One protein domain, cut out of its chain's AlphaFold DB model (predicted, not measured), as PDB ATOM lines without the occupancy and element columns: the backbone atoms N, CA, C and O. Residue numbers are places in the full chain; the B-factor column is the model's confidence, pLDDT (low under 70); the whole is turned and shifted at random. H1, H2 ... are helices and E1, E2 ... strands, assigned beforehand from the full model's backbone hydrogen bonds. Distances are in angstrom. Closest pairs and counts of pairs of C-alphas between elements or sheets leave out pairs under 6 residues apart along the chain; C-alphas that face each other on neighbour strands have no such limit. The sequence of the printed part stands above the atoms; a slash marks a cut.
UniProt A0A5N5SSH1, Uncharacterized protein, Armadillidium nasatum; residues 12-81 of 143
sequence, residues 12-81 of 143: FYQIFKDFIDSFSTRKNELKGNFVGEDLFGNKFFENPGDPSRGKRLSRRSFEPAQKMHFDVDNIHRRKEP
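AT A GLANCE: This is residues 12 to 81 of the 143 residues of an uncharacterized protein of Armadillidium nasatum (UniProt A0A5N5SSH1). A small sheet of three strands, E1, E2 and E3, has a helical arm sticking out far from it: residues 12 to 28, with the whole of H1 and then the first part of H2 nearly in line, stand free and make much of the length. After the sheet, residues 64 to 81 form a long tail with no named element, which loops out beyond E3 and back past the sheet. The printed part has 70 residues, with two named helices and three named strands in the order H1, H2, E1, E2, E3; the sheet's order is E1 - E2 - E3, antiparallel throughout. The class is mixed, helices and strands, though under half of the residues are in named elements. The whole is loose and elongated, with a radius of gyration of the C-alphas of 16.0 A and spans of 51 by 27 by 19 A.

HOW THE PARTS SIT: E1, residues 33 to 37, E2, residues 43 to 47, and E3, residues 59 to 63, form a meander, each strand the antiparallel neighbour of the one before. E2 is the inner strand, and E1 and E3 are the edge strands. E1 and E2 form a hairpin at 153 degrees between directions, with N 33 and O 46 3.0 A apart and N 46 and O 33 2.9 A apart, both within hydrogen-bond range. E2 and E3 form a hairpin at 158 degrees, with N 45 and O 61 within hydrogen-bond range at 2.8 A. H2, residues 26 to 31, is on the sheet but only grazes it with its residues 29 to 31; the closest C-alphas of H2 and E2 are those of Lys 31 and Phe 45, 7.1 A apart. H1, residues 12 to 24, is not on the sheet, is apart from E1, E2 and E3, and meets H2 only through their link. In H1, 8 of 9 O i to N i+4 pairs are within hydrogen-bond range, and in H2 1 of 2.

IN THESE COORDINATES: E1 measures 12.3 A from first to last C-alpha, E2 13.7 A and E3 13.6 A, with C-alpha 63 ending E3 at (15.563, 20.173, -10.017). H1 begins at C-alpha 12, (16.045, -10.622, 15.300), and is 18.6 A long. H2 is 9.2 A long.

THE WHOLE: The two C-alphas farthest apart are those of Phe 12 and Leu 39, at 51.7 A. Without residues 12 to 28 the body spans 36 by 22 by 19 A. The link from E2 to E3 is long, with 11 residues, and the other links are tight. The printed part has no cut. The mean pLDDT of the printed part is 80.6, and residues 24 to 31 and 69 to 75 are under 70.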
ATOM      1  N   PHE A  12      14.844 -11.022  16.046       86.06
ATOM      2  CA  PHE A  12      16.045 -10.622  15.300       86.06
ATOM      3  C   PHE A  12      15.769 -10.409  13.811       86.06
ATOM      4  O   PHE A  12      16.274  -9.452  13.230       86.06
ATOM      5  N   TYR A  13      14.929 -11.251  13.206       88.94
ATOM      6  CA  TYR A  13      14.471 -11.040  11.836       88.94
ATOM      7  C   TYR A  13      13.705  -9.721  11.690       88.94
ATOM      8  O   TYR A  13      13.952  -8.981  10.745       88.94
ATOM      9  N   GLN A  14      12.815  -9.398  12.635       87.44
ATOM     10  CA  GLN A  14      12.075  -8.137  12.620       87.44
ATOM     11  C   GLN A  14      13.015  -6.930  12.760       87.44
ATOM     12  O   GLN A  14      12.936  -6.024  11.944       87.44
ATOM     13  N   ILE A  15      13.966  -6.959  13.701       89.31
ATOM     14  CA  ILE A  15      14.962  -5.887  13.886       89.31
ATOM     15  C   ILE A  15      15.819  -5.707  12.626       89.31
ATOM     16  O   ILE A  15      16.058  -4.584  12.192       89.31
ATOM     17  N   PHE A  16      16.276  -6.804  12.020       90.12
ATOM     18  CA  PHE A  16      17.087  -6.756  10.805       90.12
ATOM     19  C   PHE A  16      16.287  -6.261   9.595       90.12
ATOM     20  O   PHE A  16      16.798  -5.476   8.796       90.12
ATOM     21  N   LYS A  17      15.019  -6.670   9.483       87.62
ATOM     22  CA  LYS A  17      14.092  -6.161   8.472       87.62
ATOM     23  C   LYS A  17      13.873  -4.658   8.642       87.62
ATOM     24  O   LYS A  17      14.085  -3.921   7.688       87.62
ATOM     25  N   ASP A  18      13.549  -4.201   9.851       87.31
ATOM     26  CA  ASP A  18      13.336  -2.782  10.152       87.31
ATOM     27  C   ASP A  18      14.619  -1.958   9.896       87.31
ATOM     28  O   ASP A  18      14.566  -0.834   9.391       87.31
ATOM     29  N   PHE A  19      15.797  -2.537  10.164       88.88
ATOM     30  CA  PHE A  19      17.098  -1.944   9.854       88.88
ATOM     31  C   PHE A  19      17.325  -1.794   8.344       88.88
ATOM     32  O   PHE A  19      17.658  -0.698   7.898       88.88
ATOM     33  N   ILE A  20      17.108  -2.841   7.541       87.31
ATOM     34  CA  ILE A  20      17.212  -2.755   6.072       87.31
ATOM     35  C   ILE A  20      16.181  -1.767   5.512       87.31
ATOM     36  O   ILE A  20      16.519  -0.921   4.675       87.31
ATOM     37  N   ASP A  21      14.946  -1.820   6.008       81.69
ATOM     38  CA  ASP A  21      13.858  -0.949   5.573       81.69
ATOM     39  C   ASP A  21      14.191   0.533   5.833       81.69
ATOM     40  O   ASP A  21      13.844   1.389   5.010       81.69
ATOM     41  N   SER A  22      14.964   0.849   6.882       80.56
ATOM     42  CA  SER A  22      15.441   2.211   7.194       80.56
ATOM     43  C   SER A  22      16.403   2.817   6.152       80.56
ATOM     44  O   SER A  22      16.520   4.047   6.030       80.56
ATOM     45  N   PHE A  23      17.088   1.978   5.365       79.50
ATOM     46  CA  PHE A  23      17.940   2.422   4.254       79.50
ATOM     47  C   PHE A  23      17.147   2.633   2.961       79.50
ATOM     48  O   PHE A  23      17.532   3.462   2.135       79.50
ATOM     49  N   SER A  24      16.038   1.910   2.781       67.88
ATOM     50  CA  SER A  24      15.231   1.953   1.556       67.88
ATOM     51  C   SER A  24      14.173   3.066   1.576       67.88
ATOM     52  O   SER A  24      14.035   3.816   0.606       67.88
ATOM     53  N   THR A  25      13.481   3.259   2.705       59.44
ATOM     54  CA  THR A  25      12.329   4.185   2.815       59.44
ATOM     55  C   THR A  25      12.673   5.659   2.590       59.44
ATOM     56  O   THR A  25      11.830   6.425   2.124       59.44
ATOM     57  N   ARG A  26      13.921   6.076   2.832       58.28
ATOM     58  CA  ARG A  26      14.334   7.479   2.662       58.28
ATOM     59  C   ARG A  26      14.463   7.924   1.204       58.28
ATOM     60  O   ARG A  26      14.405   9.120   0.943       58.28
ATOM     61  N   LYS A  27      14.608   7.003   0.244       55.94
ATOM     62  CA  LYS A  27      14.818   7.367  -1.172       55.94
ATOM     63  C   LYS A  27      13.589   8.016  -1.812       55.94
ATOM     64  O   LYS A  27      13.751   8.898  -2.651       55.94
ATOM     65  N   ASN A  28      12.390   7.630  -1.380       52.81
ATOM     66  CA  ASN A  28      11.143   8.163  -1.929       52.81
ATOM     67  C   ASN A  28      10.771   9.515  -1.296       52.81
ATOM     68  O   ASN A  28      10.341  10.416  -2.008       52.81
ATOM     69  N   GLU A  29      11.029   9.711   0.005       58.97
ATOM     70  CA  GLU A  29      10.814  11.013   0.668       58.97
ATOM     71  C   GLU A  29      11.749  12.112   0.134       58.97
ATOM     72  O   GLU A  29      11.389  13.288   0.128       58.97
ATOM     73  N   LEU A  30      12.947  11.744  -0.334       59.56
ATOM     74  CA  LEU A  30      13.927  12.697  -0.862       59.56
ATOM     75  C   LEU A  30      13.507  13.330  -2.194       59.56
ATOM     76  O   LEU A  30      13.903  14.461  -2.457       59.56
ATOM     77  N   LYS A  31      12.738  12.620  -3.030       63.88
ATOM     78  CA  LYS A  31      12.372  13.110  -4.370       63.88
ATOM     79  C   LYS A  31      11.055  13.881  -4.420       63.88
ATOM     80  O   LYS A  31      10.862  14.646  -5.353       63.88
ATOM     81  N   GLY A  32      10.209  13.754  -3.401       76.62
ATOM     82  CA  GLY A  32       8.928  14.450  -3.313       76.62
ATOM     83  C   GLY A  32       7.946  14.168  -4.448       76.62
ATOM     84  O   GLY A  32       8.256  13.471  -5.413       76.62
ATOM     85  N   ASN A  33       6.717  14.668  -4.307       87.56
ATOM     86  CA  ASN A  33       5.697  14.483  -5.333       87.56
ATOM     87  C   ASN A  33       5.938  15.480  -6.465       87.56
ATOM     88  O   ASN A  33       6.103  16.669  -6.206       87.56
ATOM     89  N   PHE A  34       5.948  15.003  -7.709       90.06
ATOM     90  CA  PHE A  34       6.081  15.866  -8.880       90.06
ATOM     91  C   PHE A  34       4.861  16.785  -9.000       90.06
ATOM     92  O   PHE A  34       3.727  16.310  -9.051       90.06
ATOM     93  N   VAL A  35       5.109  18.094  -9.031       89.50
ATOM     94  CA  VAL A  35       4.073  19.132  -9.126       89.50
ATOM     95  C   VAL A  35       3.910  19.593 -10.568       89.50
ATOM     96  O   VAL A  35       2.789  19.750 -11.044       89.50
ATOM     97  N   GLY A  36       5.023  19.812 -11.268       88.81
ATOM     98  CA  GLY A  36       4.999  20.324 -12.632       88.81
ATOM     99  C   GLY A  36       6.370  20.723 -13.159       88.81
ATOM    100  O   GLY A  36       7.396  20.545 -12.499       88.81
ATOM    101  N   GLU A  37       6.359  21.277 -14.365       90.62
ATOM    102  CA  GLU A  37       7.543  21.677 -15.120       90.62
ATOM    103  C   GLU A  37       7.372  23.103 -15.666       90.62
ATOM    104  O   GLU A  37       6.271  23.494 -16.061       90.62
ATOM    105  N   ASP A  38       8.452  23.886 -15.651       88.81
ATOM    106  CA  ASP A  38       8.502  25.229 -16.244       88.81
ATOM    107  C   ASP A  38       8.684  25.182 -17.774       88.81
ATOM    108  O   ASP A  38       9.156  24.191 -18.326       88.81
ATOM    109  N   LEU A  39       8.467  26.309 -18.456       88.44
ATOM    110  CA  LEU A  39       8.823  26.515 -19.868       88.44
ATOM    111  C   LEU A  39      10.323  26.296 -20.153       88.44
ATOM    112  O   LEU A  39      10.705  26.061 -21.296       88.44
ATOM    113  N   PHE A  40      11.168  26.366 -19.119       87.00
ATOM    114  CA  PHE A  40      12.617  26.152 -19.194       87.00
ATOM    115  C   PHE A  40      13.056  24.715 -18.859       87.00
ATOM    116  O   PHE A  40      14.254  24.436 -18.834       87.00
ATOM    117  N   GLY A  41      12.116  23.808 -18.573       88.25
ATOM    118  CA  GLY A  41      12.403  22.408 -18.243       88.25
ATOM    119  C   GLY A  41      12.796  22.145 -16.783       88.25
ATOM    120  O   GLY A  41      13.251  21.053 -16.441       88.25
ATOM    121  N   ASN A  42      12.655  23.142 -15.905       89.31
ATOM    122  CA  ASN A  42      12.880  22.969 -14.470       89.31
ATOM    123  C   ASN A  42      11.728  22.170 -13.859       89.31
ATOM    124  O   ASN A  42      10.565  22.518 -14.068       89.31
ATOM    125  N   LYS A  43      12.044  21.134 -13.078       91.31
ATOM    126  CA  LYS A  43      11.043  20.256 -12.456       91.31
ATOM    127  C   LYS A  43      10.808  20.652 -11.012       91.31
ATOM    128  O   LYS A  43      11.764  20.818 -10.258       91.31
ATOM    129  N   PHE A  44       9.549  20.751 -10.610       88.88
ATOM    130  CA  PHE A  44       9.159  21.126  -9.256       88.88
ATOM    131  C   PHE A  44       8.568  19.942  -8.501       88.88
ATOM    132  O   PHE A  44       7.771  19.172  -9.040       88.88
ATOM    133  N   PHE A  45       8.938  19.838  -7.227       90.44
ATOM    134  CA  PHE A  45       8.502  18.784  -6.325       90.44
ATOM    135  C   PHE A  45       7.987  19.378  -5.009       90.44
ATOM    136  O   PHE A  45       8.573  20.319  -4.468       90.44
ATOM    137  N   GLU A  46       6.915  18.805  -4.468       88.44
ATOM    138  CA  GLU A  46       6.343  19.182  -3.176       88.44
ATOM    139  C   GLU A  46       6.135  17.950  -2.299       88.44
ATOM    140  O   GLU A  46       5.571  16.934  -2.705       88.44
ATOM    141  N   ASN A  47       6.604  18.054  -1.063       87.81
ATOM    142  CA  ASN A  47       6.378  17.071  -0.021       87.81
ATOM    143  C   ASN A  47       5.345  17.618   0.968       87.81
ATOM    144  O   ASN A  47       5.600  18.682   1.549       87.81
ATOM    145  N   PRO A  48       4.216  16.922   1.201       87.62
ATOM    146  CA  PRO A  48       3.252  17.353   2.201       87.62
ATOM    147  C   PRO A  48       3.890  17.340   3.594       87.62
ATOM    148  O   PRO A  48       4.779  16.537   3.890       87.62
ATOM    149  N   GLY A  49       3.435  18.244   4.460       86.12
ATOM    150  CA  GLY A  49       3.811  18.202   5.868       86.12
ATOM    151  C   GLY A  49       3.238  16.952   6.542       86.12
ATOM    152  O   GLY A  49       2.087  16.595   6.304       86.12
ATOM    153  N   ASP A  50       4.026  16.312   7.402       87.19
ATOM    154  CA  ASP A  50       3.573  15.267   8.321       87.19
ATOM    155  C   ASP A  50       3.644  15.802   9.764       87.19
ATOM    156  O   ASP A  50       4.728  15.819  10.373       87.19
ATOM    157  N   PRO A  51       2.508  16.257  10.331       88.19
ATOM    158  CA  PRO A  51       2.453  16.759  11.700       88.19
ATOM    159  C   PRO A  51       2.897  15.725  12.739       88.19
ATOM    160  O   PRO A  51       3.499  16.110  13.740       88.19
ATOM    161  N   SER A  52       2.671  14.430  12.490       88.25
ATOM    162  CA  SER A  52       3.006  13.339  13.421       88.25
ATOM    163  C   SER A  52       4.515  13.204  13.623       88.25
ATOM    164  O   SER A  52       4.976  12.801  14.686       88.25
ATOM    165  N   ARG A  53       5.296  13.583  12.604       82.00
ATOM    166  CA  ARG A  53       6.766  13.594  12.618       82.00
ATOM    167  C   ARG A  53       7.356  14.986  12.878       82.00
ATOM    168  O   ARG A  53       8.538  15.207  12.623       82.00
ATOM    169  N   GLY A  54       6.543  15.952  13.317       86.25
ATOM    170  CA  GLY A  54       6.968  17.335  13.570       86.25
ATOM    171  C   GLY A  54       7.233  18.171  12.309       86.25
ATOM    172  O   GLY A  54       7.661  19.321  12.407       86.25
ATOM    173  N   LYS A  55       6.955  17.646  11.110       84.00
ATOM    174  CA  LYS A  55       7.120  18.359   9.834       84.00
ATOM    175  C   LYS A  55       5.809  19.059   9.467       84.00
ATOM    176  O   LYS A  55       5.072  18.586   8.618       84.00
ATOM    177  N   ARG A  56       5.487  20.177  10.123       85.38
ATOM    178  CA  ARG A  56       4.165  20.827   9.966       85.38
ATOM    179  C   ARG A  56       3.951  21.538   8.624       85.38
ATOM    180  O   ARG A  56       2.808  21.707   8.220       85.38
ATOM    181  N   LEU A  57       5.022  21.968   7.959       83.56
ATOM    182  CA  LEU A  57       4.962  22.707   6.693       83.56
ATOM    183  C   LEU A  57       5.308  21.800   5.514       83.56
ATOM    184  O   LEU A  57       6.173  20.925   5.646       83.56
ATOM    185  N   SER A  58       4.665  22.040   4.366       86.69
ATOM    186  CA  SER A  58       5.103  21.425   3.116       86.69
ATOM    187  C   SER A  58       6.485  21.951   2.738       86.69
ATOM    188  O   SER A  58       6.854  23.087   3.045       86.69
ATOM    189  N   ARG A  59       7.286  21.089   2.116       85.69
ATOM    190  CA  ARG A  59       8.618  21.446   1.621       85.69
ATOM    191  C   ARG A  59       8.593  21.407   0.111       85.69
ATOM    192  O   ARG A  59       8.126  20.424  -0.461       85.69
ATOM    193  N   ARG A  60       9.124  22.455  -0.508       86.75
ATOM    194  CA  ARG A  60       9.196  22.579  -1.958       86.75
ATOM    195  C   ARG A  60      10.641  22.577  -2.395       86.75
ATOM    196  O   ARG A  60      11.479  23.245  -1.795       86.75
ATOM    197  N   SER A  61      10.914  21.819  -3.438       86.44
ATOM    198  CA  SER A  61      12.226  21.723  -4.060       86.44
ATOM    199  C   SER A  61      12.069  21.755  -5.569       86.44
ATOM    200  O   SER A  61      11.006  21.438  -6.101       86.44
ATOM    201  N   PHE A  62      13.137  22.118  -6.265       88.44
ATOM    202  CA  PHE A  62      13.185  22.036  -7.714       88.44
ATOM    203  C   PHE A  62      14.479  21.365  -8.157       88.44
ATOM    204  O   PHE A  62      15.495  21.418  -7.464       88.44
ATOM    205  N   GLU A  63      14.417  20.722  -9.313       87.56
ATOM    206  CA  GLU A  63      15.563  20.173 -10.017       87.56
ATOM    207  C   GLU A  63      15.762  21.015 -11.283       87.56
ATOM    208  O   GLU A  63      14.880  21.031 -12.151       87.56
ATOM    209  N   PRO A  64      16.866  21.775 -11.382       87.88
ATOM    210  CA  PRO A  64      17.095  22.618 -12.540       87.88
ATOM    211  C   PRO A  64      17.475  21.771 -13.761       87.88
ATOM    212  O   PRO A  64      18.242  20.813 -13.646       87.88
ATOM    213  N   ALA A  65      16.993  22.157 -14.945       86.56
ATOM    214  CA  ALA A  65      17.364  21.493 -16.200       86.56
ATOM    215  C   ALA A  65      18.868  21.632 -16.498       86.56
ATOM    216  O   ALA A  65      19.510  20.714 -17.008       86.56
ATOM    217  N   GLN A  66      19.439  22.787 -16.150       84.31
ATOM    218  CA  GLN A  66      20.867  23.080 -16.252       84.31
ATOM    219  C   GLN A  66      21.456  23.244 -14.850       84.31
ATOM    220  O   GLN A  66      20.895  23.956 -14.025       84.31
ATOM    221  N   LYS A  67      22.623  22.646 -14.582       74.38
ATOM    222  CA  LYS A  67      23.317  22.701 -13.276       74.38
ATOM    223  C   LYS A  67      23.982  24.058 -12.990       74.38
ATOM    224  O   LYS A  67      25.114  24.109 -12.521       74.38
ATOM    225  N   MET A  68      23.316  25.155 -13.321       71.19
ATOM    226  CA  MET A  68      23.745  26.494 -12.930       71.19
ATOM    227  C   MET A  68      23.297  26.747 -11.487       71.19
ATOM    228  O   MET A  68      22.240  26.272 -11.066       71.19
ATOM    229  N   HIS A  69      24.104  27.481 -10.722       58.03
ATOM    230  CA  HIS A  69      23.758  27.893  -9.363       58.03
ATOM    231  C   HIS A  69      22.648  28.947  -9.426       58.03
ATOM    232  O   HIS A  69      22.913  30.131  -9.613       58.03
ATOM    233  N   PHE A  70      21.399  28.497  -9.339       61.88
ATOM    234  CA  PHE A  70      20.241  29.369  -9.206       61.88
ATOM    235  C   PHE A  70      19.820  29.430  -7.741       61.88
ATOM    236  O   PHE A  70      19.340  28.436  -7.194       61.88
ATOM    237  N   ASP A  71      19.946  30.609  -7.141       59.25
ATOM    238  CA  ASP A  71      19.344  30.906  -5.846       59.25
ATOM    239  C   ASP A  71      17.902  31.368  -6.078       59.25
ATOM    240  O   ASP A  71      17.641  32.429  -6.649       59.25
ATOM    241  N   VAL A  72      16.938  30.528  -5.695       62.66
ATOM    242  CA  VAL A  72      15.509  30.831  -5.836       62.66
ATOM    243  C   VAL A  72      14.922  31.116  -4.459       62.66
ATOM    244  O   VAL A  72      14.380  30.233  -3.799       62.66
ATOM    245  N   ASP A  73      14.962  32.380  -4.046       56.09
ATOM    246  CA  ASP A  73      14.473  32.813  -2.727       56.09
ATOM    247  C   ASP A  73      12.936  32.748  -2.565       56.09
ATOM    248  O   ASP A  73      12.404  32.929  -1.469       56.09
ATOM    249  N   ASN A  74      12.172  32.489  -3.636       62.91
ATOM    250  CA  ASN A  74      10.737  32.820  -3.687       62.91
ATOM    251  C   ASN A  74       9.746  31.647  -3.836       62.91
ATOM    252  O   ASN A  74       8.555  31.888  -4.039       62.91
ATOM    253  N   ILE A  75      10.166  30.389  -3.667       69.50
ATOM    254  CA  ILE A  75       9.302  29.200  -3.893       69.50
ATOM    255  C   ILE A  75       8.132  29.093  -2.880       69.50
ATOM    256  O   ILE A  75       7.105  28.463  -3.145       69.50
ATOM    257  N   HIS A  76       8.243  29.749  -1.720       73.56
ATOM    258  CA  HIS A  76       7.323  29.561  -0.589       73.56
ATOM    259  C   HIS A  76       6.263  30.665  -0.415       73.56
ATOM    260  O   HIS A  76       5.491  30.612   0.538       73.56
ATOM    261  N   ARG A  77       6.200  31.675  -1.297       82.00
ATOM    262  CA  ARG A  77       5.282  32.820  -1.099       82.00
ATOM    263  C   ARG A  77       3.831  32.542  -1.502       82.00
ATOM    264  O   ARG A  77       2.920  33.114  -0.914       82.00
ATOM    265  N   ARG A  78       3.606  31.715  -2.526       85.19
ATOM    266  CA  ARG A  78       2.264  31.384  -3.046       85.19
ATOM    267  C   ARG A  78       1.835  30.007  -2.562       85.19
ATOM    268  O   ARG A  78       2.676  29.123  -2.462       85.19
ATOM    269  N   LYS A  79       0.542  29.798  -2.297       85.62
ATOM    270  CA  LYS A  79       0.027  28.465  -1.947       85.62
ATOM    271  C   LYS A  79      -0.039  27.551  -3.169       85.62
ATOM    272  O   LYS A  79       0.457  26.438  -3.095       85.62
ATOM    273  N   GLU A  80      -0.566  28.048  -4.280       87.31
ATOM    274  CA  GLU A  80      -0.688  27.286  -5.526       87.31
ATOM    275  C   GLU A  80       0.473  27.607  -6.485       87.31
ATOM    276  O   GLU A  80       0.931  28.761  -6.516       87.31
ATOM    277  N   PRO A  81       0.975  26.619  -7.251       87.75
ATOM    278  CA  PRO A  81       1.957  26.860  -8.302       87.75
ATOM    279  C   PRO A  81       1.340  27.682  -9.451       87.75
ATOM    280  O   PRO A  81       0.130  27.618  -9.674       87.75
TER     281      PRO A  81